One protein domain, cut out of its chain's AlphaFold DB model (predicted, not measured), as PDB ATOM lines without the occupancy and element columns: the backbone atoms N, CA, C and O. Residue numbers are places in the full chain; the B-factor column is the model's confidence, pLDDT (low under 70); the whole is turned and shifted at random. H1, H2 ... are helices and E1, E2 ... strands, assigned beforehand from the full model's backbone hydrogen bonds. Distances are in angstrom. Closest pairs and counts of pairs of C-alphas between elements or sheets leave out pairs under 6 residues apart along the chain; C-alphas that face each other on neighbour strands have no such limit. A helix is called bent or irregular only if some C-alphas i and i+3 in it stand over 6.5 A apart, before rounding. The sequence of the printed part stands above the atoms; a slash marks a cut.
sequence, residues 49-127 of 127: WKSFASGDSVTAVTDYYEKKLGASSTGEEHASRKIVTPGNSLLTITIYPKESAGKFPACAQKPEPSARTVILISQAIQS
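This is residues 49 to 127 of the 127 residues of an uncharacterized protein of bacterium (UniProt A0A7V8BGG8). A twisted sheet of five strands has the longer helix, H1, packed along one face, while the short H2 sits near one end of the opposite face. After H2 a long link, residues 104 to 116, loops round before E5 comes back into the sheet. The 79 printed residues hold two named helices and five named strands, E1 H1 E2 E3 E4 H2 E5; the sheet's order is E1 E5 E4 E3 E2, antiparallel throughout. The class is mixed, helices and strands, and the whole is compact, with a radius of gyration of the C-alphas of 12.2 A and spans of 36 by 30 by 20 A.

Begin with inner strands E4, residues 88 to 97, and E5, residues 117 to 126: N 94 and O 120, 2.8 A apart, are within hydrogen-bond range. Edge strand E1, residues 49 to 54, is the neighbour of E5, with N 52 and O 119 at 2.9 A. E2, residues 73 to 75, E3, residues 81 to 85, and E4 form a meander, each strand the antiparallel neighbour of the one before; look for N 74 and O 82, and N 83 and O 93, each 2.8 A apart. H1, residues 58 to 69, is on the sheet at a height of 8.2 A, over E4 and along it at 10 degrees on the local plane; their closest C-alphas, Val 58 and Tyr 96, are 6.1 A apart. H2, residues 98 to 103, is on the opposite face, only just over E4, on which 3 of its C-alphas fall. H2 is irregular, C-alphas 99 and 102 being 7.4 A apart. Every O i to N i+4 pair is within hydrogen-bond range in H1, but 0 of 2 in H2, where 2 of 3 O i to N i+3 pairs are.

Find C-alpha 49 at (262.110, 190.151, 196.755), where E1 begins. H1 runs 16.4 A from C-alpha 58 at (253.803, 200.377, 183.362). E4 spans 24.9 A and bends by 51 degrees at residue 91; E5 runs 29.2 A to C-alpha 126 at (271.030, 194.482, 207.130).

The two farthest C-alphas, Ser 114 and Ser 127, are 39.2 A apart. The printed part has no cut; H2 to E5 is a long link, and residue 127 is under pLDDT 70.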
ATOM      1  N   TRP A  49     262.932 189.548 197.797       95.00
ATOM      2  CA  TRP A  49     262.110 190.151 196.755       95.00
ATOM      3  C   TRP A  49     260.971 189.256 196.294       95.00
ATOM      4  O   TRP A  49     261.085 188.037 196.234       95.00
ATOM      5  N   LYS A  50     259.883 189.900 195.881       96.38
ATOM      6  CA  LYS A  50     258.743 189.278 195.207       96.38
ATOM      7  C   LYS A  50     258.601 189.879 193.824       96.38
ATOM      8  O   LYS A  50     258.754 191.091 193.654       96.38
ATOM      9  N   SER A  51     258.279 189.046 192.841       96.88
ATOM     10  CA  SER A  51     258.006 189.512 191.485       96.88
ATOM     11  C   SER A  51     256.646 189.054 190.983       96.88
ATOM     12  O   SER A  51     256.202 187.941 191.274       96.88
ATOM     13  N   PHE A  52     255.991 189.922 190.219       97.44
ATOM     14  CA  PHE A  52     254.658 189.710 189.671       97.44
ATOM     15  C   PHE A  52     254.603 190.167 188.214       97.44
ATOM     16  O   PHE A  52     255.249 191.144 187.844       97.44
ATOM     17  N   ALA A  53     253.791 189.502 187.400       97.50
ATOM     18  CA  ALA A  53     253.458 189.919 186.043       97.50
ATOM     19  C   ALA A  53     252.049 190.512 185.997       97.50
ATOM     20  O   ALA A  53     251.137 189.992 186.638       97.50
ATOM     21  N   SER A  54     251.858 191.566 185.208       98.19
ATOM     22  CA  SER A  54     250.552 192.168 184.939       98.19
ATOM     23  C   SER A  54     250.332 192.356 183.438       98.19
ATOM     24  O   SER A  54     251.270 192.639 182.684       98.19
ATOM     25  N   GLY A  55     249.077 192.208 183.013       98.00
ATOM     26  CA  GLY A  55     248.619 192.576 181.672       98.00
ATOM     27  C   GLY A  55     248.447 194.087 181.479       98.00
ATOM     28  O   GLY A  55     248.252 194.525 180.351       98.00
ATOM     29  N   ASP A  56     248.547 194.886 182.543       98.44
ATOM     30  CA  ASP A  56     248.408 196.343 182.481       98.44
ATOM     31  C   ASP A  56     249.718 197.045 182.100       98.44
ATOM     32  O   ASP A  56     250.806 196.467 182.154       98.44
ATOM     33  N   SER A  57     249.622 198.313 181.687       97.69
ATOM     34  CA  SER A  57     250.785 199.130 181.325       97.69
ATOM     35  C   SER A  57     251.615 199.543 182.545       97.69
ATOM     36  O   SER A  57     251.097 199.651 183.657       97.69
ATOM     37  N   VAL A  58     252.897 199.859 182.321       97.75
ATOM     38  CA  VAL A  58     253.803 200.377 183.362       97.75
ATOM     39  C   VAL A  58     253.201 201.599 184.056       97.75
ATOM     40  O   VAL A  58     253.262 201.691 185.277       97.75
ATOM     41  N   THR A  59     252.582 202.504 183.294       97.38
ATOM     42  CA  THR A  59     251.907 203.698 183.819       97.38
ATOM     43  C   THR A  59     250.769 203.337 184.769       97.38
ATOM     44  O   THR A  59     250.792 203.778 185.908       97.38
ATOM     45  N   ALA A  60     249.833 202.471 184.364       98.38
ATOM     46  CA  ALA A  60     248.695 202.098 185.211       98.38
ATOM     47  C   ALA A  60     249.140 201.434 186.527       98.38
ATOM     48  O   ALA A  60     248.615 201.730 187.602       98.38
ATOM     49  N   VAL A  61     250.156 200.572 186.446       98.50
ATOM     50  CA  VAL A  61     250.742 199.909 187.617       98.50
ATOM     51  C   VAL A  61     251.472 200.908 188.520       98.50
ATOM     52  O   VAL A  61     251.377 200.820 189.744       98.50
ATOM     53  N   THR A  62     252.174 201.873 187.930       98.19
ATOM     54  CA  THR A  62     252.872 202.941 188.660       98.19
ATOM     55  C   THR A  62     251.879 203.831 189.396       98.19
ATOM     56  O   THR A  62     251.989 203.960 190.613       98.19
ATOM     57  N   ASP A  63     250.859 204.341 188.706       98.12
ATOM     58  CA  ASP A  63     249.819 205.206 189.278       98.12
ATOM     59  C   ASP A  63     249.102 204.530 190.456       98.12
ATOM     60  O   ASP A  63     248.807 205.162 191.475       98.12
ATOM     61  N   TYR A  64     248.853 203.219 190.348       98.25
ATOM     62  CA  TYR A  64     248.301 202.430 191.445       98.25
ATOM     63  C   TYR A  64     249.190 202.492 192.688       98.25
ATOM     64  O   TYR A  64     248.697 202.818 193.771       98.25
ATOM     65  N   TYR A  65     250.481 202.176 192.555       97.69
ATOM     66  CA  TYR A  65     251.387 202.128 193.703       97.69
ATOM     67  C   TYR A  65     251.682 203.514 194.265       97.69
ATOM     68  O   TYR A  65     251.724 203.663 195.485       97.69
ATOM     69  N   GLU A  66     251.797 204.535 193.416       97.19
ATOM     70  CA  GLU A  66     251.955 205.918 193.859       97.19
ATOM     71  C   GLU A  66     250.774 206.362 194.729       97.19
ATOM     72  O   GLU A  66     250.956 206.818 195.861       97.19
ATOM     73  N   LYS A  67     249.543 206.126 194.256       96.44
ATOM     74  CA  LYS A  67     248.320 206.432 195.010       96.44
ATOM     75  C   LYS A  67     248.203 205.601 196.284       96.44
ATOM     76  O   LYS A  67     247.751 206.105 197.309       96.44
ATOM     77  N   LYS A  68     248.551 204.315 196.218       95.00
ATOM     78  CA  LYS A  68     248.375 203.378 197.332       95.00
ATOM     79  C   LYS A  68     249.366 203.630 198.463       95.00
ATOM     80  O   LYS A  68     249.002 203.434 199.620       95.00
ATOM     81  N   LEU A  69     250.585 204.043 198.129       93.56
ATOM     82  CA  LEU A  69     251.657 204.295 199.090       93.56
ATOM     83  C   LEU A  69     251.797 205.773 199.465       93.56
ATOM     84  O   LEU A  69     252.475 206.071 200.439       93.56
ATOM     85  N   GLY A  70     251.178 206.694 198.719       94.62
ATOM     86  CA  GLY A  70     251.378 208.131 198.915       94.62
ATOM     87  C   GLY A  70     252.807 208.565 198.575       94.62
ATOM     88  O   GLY A  70     253.376 209.406 199.264       94.62
ATOM     89  N   ALA A  71     253.398 207.957 197.544       94.88
ATOM     90  CA  ALA A  71     254.772 208.193 197.108       94.88
ATOM     91  C   ALA A  71     254.817 208.472 195.606       94.88
ATOM     92  O   ALA A  71     253.951 208.014 194.872       94.88
ATOM     93  N   SER A  72     255.839 209.183 195.138       96.19
ATOM     94  CA  SER A  72     256.073 209.385 193.706       96.19
ATOM     95  C   SER A  72     257.143 208.434 193.193       96.19
ATOM     96  O   SER A  72     258.092 208.101 193.907       96.19
ATOM     97  N   SER A  73     257.011 208.017 191.939       96.69
ATOM     98  CA  SER A  73     258.034 207.251 191.245       96.69
ATOM     99  C   SER A  73     259.074 208.155 190.592       96.69
ATOM    100  O   SER A  73     258.772 209.241 190.093       96.69
ATOM    101  N   THR A  74     260.306 207.670 190.523       96.00
ATOM    102  CA  THR A  74     261.365 208.237 189.689       96.00
ATOM    103  C   THR A  74     261.482 207.442 188.394       96.00
ATOM    104  O   THR A  74     261.281 206.225 188.371       96.00
ATOM    105  N   GLY A  75     261.770 208.146 187.297       90.56
ATOM    106  CA  GLY A  75     262.139 207.500 186.041       90.56
ATOM    107  C   GLY A  75     263.527 206.885 186.162       90.56
ATOM    108  O   GLY A  75     264.427 207.509 186.715       90.56
ATOM    109  N   GLU A  76     263.672 205.673 185.650       84.75
ATOM    110  CA  GLU A  76     264.907 204.893 185.666       84.75
ATOM    111  C   GLU A  76     265.221 204.420 184.235       84.75
ATOM    112  O   GLU A  76     264.473 204.678 183.281       84.75
ATOM    113  N   GLU A  77     266.338 203.716 184.063       82.38
ATOM    114  CA  GLU A  77     266.715 203.138 182.772       82.38
ATOM    115  C   GLU A  77     265.652 202.159 182.237       82.38
ATOM    116  O   GLU A  77     264.806 201.634 182.968       82.38
ATOM    117  N   HIS A  78     265.685 201.894 180.928       83.75
ATOM    118  CA  HIS A  78     264.839 200.883 180.273       83.75
ATOM    119  C   HIS A  78     263.323 201.075 180.455       83.75
ATOM    120  O   HIS A  78     262.573 200.098 180.535       83.75
ATOM    121  N   ALA A  79     262.881 202.338 180.510       87.75
ATOM    122  CA  ALA A  79     261.487 202.723 180.740       87.75
ATOM    123  C   ALA A  79     260.908 202.151 182.047       87.75
ATOM    124  O   ALA A  79     259.701 201.920 182.153       87.75
ATOM    125  N   SER A  80     261.771 201.914 183.038       92.88
ATOM    126  CA  SER A  80     261.350 201.480 184.363       92.88
ATOM    127  C   SER A  80     260.999 202.668 185.261       92.88
ATOM    128  O   SER A  80     261.413 203.813 185.043       92.88
ATOM    129  N   ARG A  81     260.169 202.391 186.263       96.88
ATOM    130  CA  ARG A  81     259.761 203.318 187.317       96.88
ATOM    131  C   ARG A  81     260.135 202.711 188.653       96.88
ATOM    132  O   ARG A  81     259.869 201.533 188.888       96.88
ATOM    133  N   LYS A  82     260.717 203.513 189.538       97.06
ATOM    134  CA  LYS A  82     261.069 203.088 190.892       97.06
ATOM    135  C   LYS A  82     260.324 203.919 191.915       97.06
ATOM    136  O   LYS A  82     260.306 205.140 191.825       97.06
ATOM    137  N   ILE A  83     259.741 203.254 192.900       97.00
ATOM    138  CA  ILE A  83     259.085 203.871 194.051       97.00
ATOM    139  C   ILE A  83     259.849 203.436 195.295       97.00
ATOM    140  O   ILE A  83     260.031 202.240 195.535       97.00
ATOM    141  N   VAL A  84     260.301 204.405 196.086       96.25
ATOM    142  CA  VAL A  84     260.847 204.158 197.424       96.25
ATOM    143  C   VAL A  84     259.701 204.255 198.419       96.25
ATOM    144  O   VAL A  84     258.948 205.229 198.407       96.25
ATOM    145  N   THR A  85     259.544 203.239 199.262       93.94
ATOM    146  CA  THR A  85     258.395 203.167 200.164       93.94
ATOM    147  C   THR A  85     258.544 204.182 201.303       93.94
ATOM    148  O   THR A  85     259.594 204.214 201.957       93.94
ATOM    149  N   PRO A  86     257.522 205.008 201.597       91.38
ATOM    150  CA  PRO A  86     257.579 205.943 202.715       91.38
ATOM    151  C   PRO A  86     257.850 205.225 204.039       91.38
ATOM    152  O   PRO A  86     257.272 204.180 204.327       91.38
ATOM    153  N   GLY A  87     258.763 205.775 204.839       89.19
ATOM    154  CA  GLY A  87     259.160 205.176 206.116       89.19
ATOM    155  C   GLY A  87     260.069 203.944 206.006       89.19
ATOM    156  O   GLY A  87     260.488 203.431 207.039       89.19
ATOM    157  N   ASN A  88     260.413 203.479 204.797       91.62
ATOM    158  CA  ASN A  88     261.376 202.395 204.601       91.62
ATOM    159  C   ASN A  88     262.152 202.551 203.280       91.62
ATOM    160  O   ASN A  88     261.748 202.049 202.233       91.62
ATOM    161  N   SER A  89     263.317 203.205 203.343       92.88
ATOM    162  CA  SER A  89     264.178 203.432 202.172       92.88
ATOM    163  C   SER A  89     264.826 202.165 201.608       92.88
ATOM    164  O   SER A  89     265.318 202.181 200.480       92.88
ATOM    165  N   LEU A  90     264.823 201.069 202.373       93.94
ATOM    166  CA  LEU A  90     265.334 199.770 201.943       93.94
ATOM    167  C   LEU A  90     264.279 198.947 201.198       93.94
ATOM    168  O   LEU A  90     264.641 197.934 200.604       93.94
ATOM    169  N   LEU A  91     263.008 199.368 201.222       95.38
ATOM    170  CA  LEU A  91     261.891 198.729 200.535       95.38
ATOM    171  C   LEU A  91     261.504 199.529 199.289       95.38
ATOM    172  O   LEU A  91     261.012 200.659 199.370       95.38
ATOM    173  N   THR A  92     261.691 198.924 198.123       96.44
ATOM    174  CA  THR A  92     261.441 199.571 196.833       96.44
ATOM    175  C   THR A  92     260.534 198.734 195.947       96.44
ATOM    176  O   THR A  92     260.548 197.503 196.004       96.44
ATOM    177  N   ILE A  93     259.769 199.415 195.100       97.25
ATOM    178  CA  ILE A  93     258.990 198.809 194.023       97.25
ATOM    179  C   ILE A  93     259.588 199.288 192.709       97.25
ATOM    180  O   ILE A  93     259.610 200.486 192.440       97.25
ATOM    181  N   THR A  94     260.073 198.358 191.896       96.81
ATOM    182  CA  THR A  94     260.552 198.625 190.539       96.81
ATOM    183  C   THR A  94     259.560 198.041 189.546       96.81
ATOM    184  O   THR A  94     259.213 196.865 189.626       96.81
ATOM    185  N   ILE A  95     259.083 198.863 188.622       97.81
ATOM    186  CA  ILE A  95     258.029 198.537 187.660       97.81
ATOM    187  C   ILE A  95     258.624 198.725 186.275       97.81
ATOM    188  O   ILE A  95     259.137 199.800 185.971       97.81
ATOM    189  N   TYR A  96     258.591 197.696 185.436       96.88
ATOM    190  CA  TYR A  96     259.263 197.737 184.139       96.88
ATOM    191  C   TYR A  96     258.521 196.929 183.067       96.88
ATOM    192  O   TYR A  96     257.766 196.011 183.402       96.88
ATOM    193  N   PRO A  97     258.717 197.251 181.773       96.56
ATOM    194  CA  PRO A  97     258.148 196.469 180.679       96.56
ATOM    195  C   PRO A  97     258.653 195.023 180.708       96.56
ATOM    196  O   PRO A  97     259.820 194.785 181.024       96.56
ATOM    197  N   LYS A  98     257.814 194.050 180.336       94.62
ATOM    198  CA  LYS A  98     258.198 192.623 180.271       94.62
ATOM    199  C   LYS A  98     259.482 192.401 179.463       94.62
ATOM    200  O   LYS A  98     260.299 191.551 179.805       94.62
ATOM    201  N   GLU A  99     259.675 193.184 178.413       92.12
ATOM    202  CA  GLU A  99     260.806 193.134 177.485       92.12
ATOM    203  C   GLU A  99     262.135 193.459 178.186       92.12
ATOM    204  O   GLU A  99     263.194 192.988 177.774       92.12
ATOM    205  N   SER A 100     262.079 194.199 179.296       91.19
ATOM    206  CA  SER A 100     263.230 194.554 180.128       91.19
ATOM    207  C   SER A 100     263.566 193.492 181.185       91.19
ATOM    208  O   SER A 100     264.549 193.651 181.904       91.19
ATOM    209  N   ALA A 101     262.816 192.384 181.286       82.56
ATOM    210  CA  ALA A 101     262.995 191.383 182.347       82.56
ATOM    211  C   ALA A 101     264.386 190.728 182.392       82.56
ATOM    212  O   ALA A 101     264.814 190.282 183.451       82.56
ATOM    213  N   GLY A 102     265.133 190.714 181.284       82.06
ATOM    214  CA  GLY A 102     266.522 190.233 181.261       82.06
ATOM    215  C   GLY A 102     267.533 191.130 181.992       82.06
ATOM    216  O   GLY A 102     268.702 190.765 182.077       82.06
ATOM    217  N   LYS A 103     267.120 192.309 182.477       83.81
ATOM    218  CA  LYS A 103     267.967 193.285 183.191       83.81
ATOM    219  C   LYS A 103     267.787 193.265 184.709       83.81
ATOM    220  O   LYS A 103     268.513 193.953 185.416       83.81
ATOM    221  N   PHE A 104     266.841 192.474 185.199       82.81
ATOM    222  CA  PHE A 104     266.489 192.374 186.611       82.81
ATOM    223  C   PHE A 104     266.740 190.948 187.115       82.81
ATOM    224  O   PHE A 104     266.910 190.038 186.296       82.81
ATOM    225  N   PRO A 105     266.782 190.725 188.445       82.62
ATOM    226  CA  PRO A 105     266.838 189.379 189.000       82.62
ATOM    227  C   PRO A 105     265.770 188.493 188.358       82.62
ATOM    228  O   PRO A 105     264.586 188.835 188.336       82.62
ATOM    229  N   ALA A 106     266.206 187.380 187.777       79.88
ATOM    230  CA  ALA A 106     265.328 186.520 187.009       79.88
ATOM    231  C   ALA A 106     264.588 185.548 187.933       79.88
ATOM    232  O   ALA A 106     265.211 184.835 188.714       79.88
ATOM    233  N   CYS A 107     263.269 185.463 187.770       86.00
ATOM    234  CA  CYS A 107     262.501 184.322 188.256       86.00
ATOM    235  C   CYS A 107     262.675 183.125 187.302       86.00
ATOM    236  O   CYS A 107     262.824 183.299 186.083       86.00
ATOM    237  N   ALA A 108     262.589 181.906 187.847       89.50
ATOM    238  CA  ALA A 108     262.478 180.687 187.042       89.50
ATOM    239  C   ALA A 108     261.194 180.705 186.194       89.50
ATOM    240  O   ALA A 108     261.227 180.405 184.999       89.50
ATOM    241  N   GLN A 109     260.078 181.137 186.792       91.44
ATOM    242  CA  GLN A 109     258.829 181.371 186.079       91.44
ATOM    243  C   GLN A 109     258.920 182.653 185.245       91.44
ATOM    244  O   GLN A 109     259.244 183.729 185.752       91.44
ATOM    245  N   LYS A 110     258.621 182.540 183.948       91.62
ATOM    246  CA  LYS A 110     258.575 183.684 183.032       91.62
ATOM    247  C   LYS A 110     257.187 184.340 183.041       91.62
ATOM    248  O   LYS A 110     256.202 183.650 183.294       91.62
ATOM    249  N   PRO A 111     257.091 185.651 182.749       92.75
ATOM    250  CA  PRO A 111     255.807 186.292 182.496       92.75
ATOM    251  C   PRO A 111     255.088 185.642 181.309       92.75
ATOM    252  O   PRO A 111     255.722 185.325 180.300       92.75
ATOM    253  N   GLU A 112     253.768 185.504 181.411       92.94
ATOM    254  CA  GLU A 112     252.918 185.022 180.318       92.94
ATOM    255  C   GLU A 112     253.039 185.908 179.061       92.94
ATOM    256  O   GLU A 112     253.345 187.105 179.164       92.94
ATOM    257  N   PRO A 113     252.747 185.387 177.853       93.56
ATOM    258  CA  PRO A 113     252.826 186.168 176.618       93.56
ATOM    259  C   PRO A 113     251.984 187.448 176.638       93.56
ATOM    260  O   PRO A 113     252.415 188.466 176.095       93.56
ATOM    261  N   SER A 114     250.827 187.419 177.304       95.00
ATOM    262  CA  SER A 114     249.922 188.564 177.467       95.00
ATOM    263  C   SER A 114     250.394 189.593 178.498       95.00
ATOM    264  O   SER A 114     249.858 190.700 178.535       95.00
ATOM    265  N   ALA A 115     251.394 189.272 179.326       96.69
ATOM    266  CA  ALA A 115     251.938 190.220 180.284       96.69
ATOM    267  C   ALA A 115     252.633 191.378 179.557       96.69
ATOM    268  O   ALA A 115     253.332 191.186 178.557       96.69
ATOM    269  N   ARG A 116     252.455 192.585 180.087       97.38
ATOM    270  CA  ARG A 116     253.069 193.822 179.583       97.38
ATOM    271  C   ARG A 116     254.046 194.414 180.587       97.38
ATOM    272  O   ARG A 116     255.034 195.020 180.188       97.38
ATOM    273  N   THR A 117     253.793 194.201 181.875       97.81
ATOM    274  CA  THR A 117     254.558 194.800 182.968       97.81
ATOM    275  C   THR A 117     255.005 193.731 183.948       97.81
ATOM    276  O   THR A 117     254.261 192.794 184.247       97.81
ATOM    277  N   VAL A 118     256.208 193.899 184.482       97.38
ATOM    278  CA  VAL A 118     256.707 193.159 185.636       97.38
ATOM    279  C   VAL A 118     256.889 194.129 186.798       97.38
ATOM    280  O   VAL A 118     257.363 195.254 186.636       97.38
ATOM    281  N   ILE A 119     256.476 193.679 187.975       97.94
ATOM    282  CA  ILE A 119     256.589 194.381 189.247       97.94
ATOM    283  C   ILE A 119     257.617 193.618 190.071       97.94
ATOM    284  O   ILE A 119     257.504 192.402 190.219       97.94
ATOM    285  N   LEU A 120     258.605 194.317 190.610       97.00
ATOM    286  CA  LEU A 120     259.607 193.781 191.520       97.00
ATOM    287  C   LEU A 120     259.551 194.571 192.825       97.00
ATOM    288  O   LEU A 120     259.911 195.744 192.860       97.00
ATOM    289  N   ILE A 121     259.111 193.922 193.895       96.69
ATOM    290  CA  ILE A 121     259.103 194.484 195.245       96.69
ATOM    291  C   ILE A 121     260.314 193.901 195.954       96.69
ATOM    292  O   ILE A 121     260.401 192.685 196.090       96.69
ATOM    293  N   SER A 122     261.251 194.738 196.383       95.50
ATOM    294  CA  SER A 122     262.501 194.282 196.992       95.50
ATOM    295  C   SER A 122     262.789 195.012 198.292       95.50
ATOM    296  O   SER A 122     262.563 196.218 198.393       95.50
ATOM    297  N   GLN A 123     263.297 194.273 199.274       95.38
ATOM    298  CA  GLN A 123     263.730 194.787 200.561       95.38
ATOM    299  C   GLN A 123     265.171 194.369 200.834       95.38
ATOM    300  O   GLN A 123     265.482 193.178 200.890       95.38
ATOM    301  N   ALA A 124     266.040 195.350 201.060       93.25
ATOM    302  CA  ALA A 124     267.345 195.097 201.651       93.25
ATOM    303  C   ALA A 124     267.207 194.925 203.173       93.25
ATOM    304  O   ALA A 124     266.527 195.700 203.846       93.25
ATOM    305  N   ILE A 125     267.869 193.908 203.717       89.25
ATOM    306  CA  ILE A 125     267.887 193.569 205.141       89.25
ATOM    307  C   ILE A 125     269.350 193.588 205.580       89.25
ATOM    308  O   ILE A 125     270.171 192.861 205.022       89.25
ATOM    309  N   GLN A 126     269.687 194.438 206.548       82.81
ATOM    310  CA  GLN A 126     271.030 194.482 207.130       82.81
ATOM    311  C   GLN A 126     271.085 193.516 208.316       82.81
ATOM    312  O   GLN A 126     270.143 193.485 209.110       82.81
ATOM    313  N   SER A 127     272.153 192.721 208.404       69.06
ATOM    314  CA  SER A 127     272.391 191.745 209.480       69.06
ATOM    315  C   SER A 127     273.482 192.214 210.430       69.06
ATOM    316  O   SER A 127     274.523 192.664 209.893       69.06
TER     317      SER A 127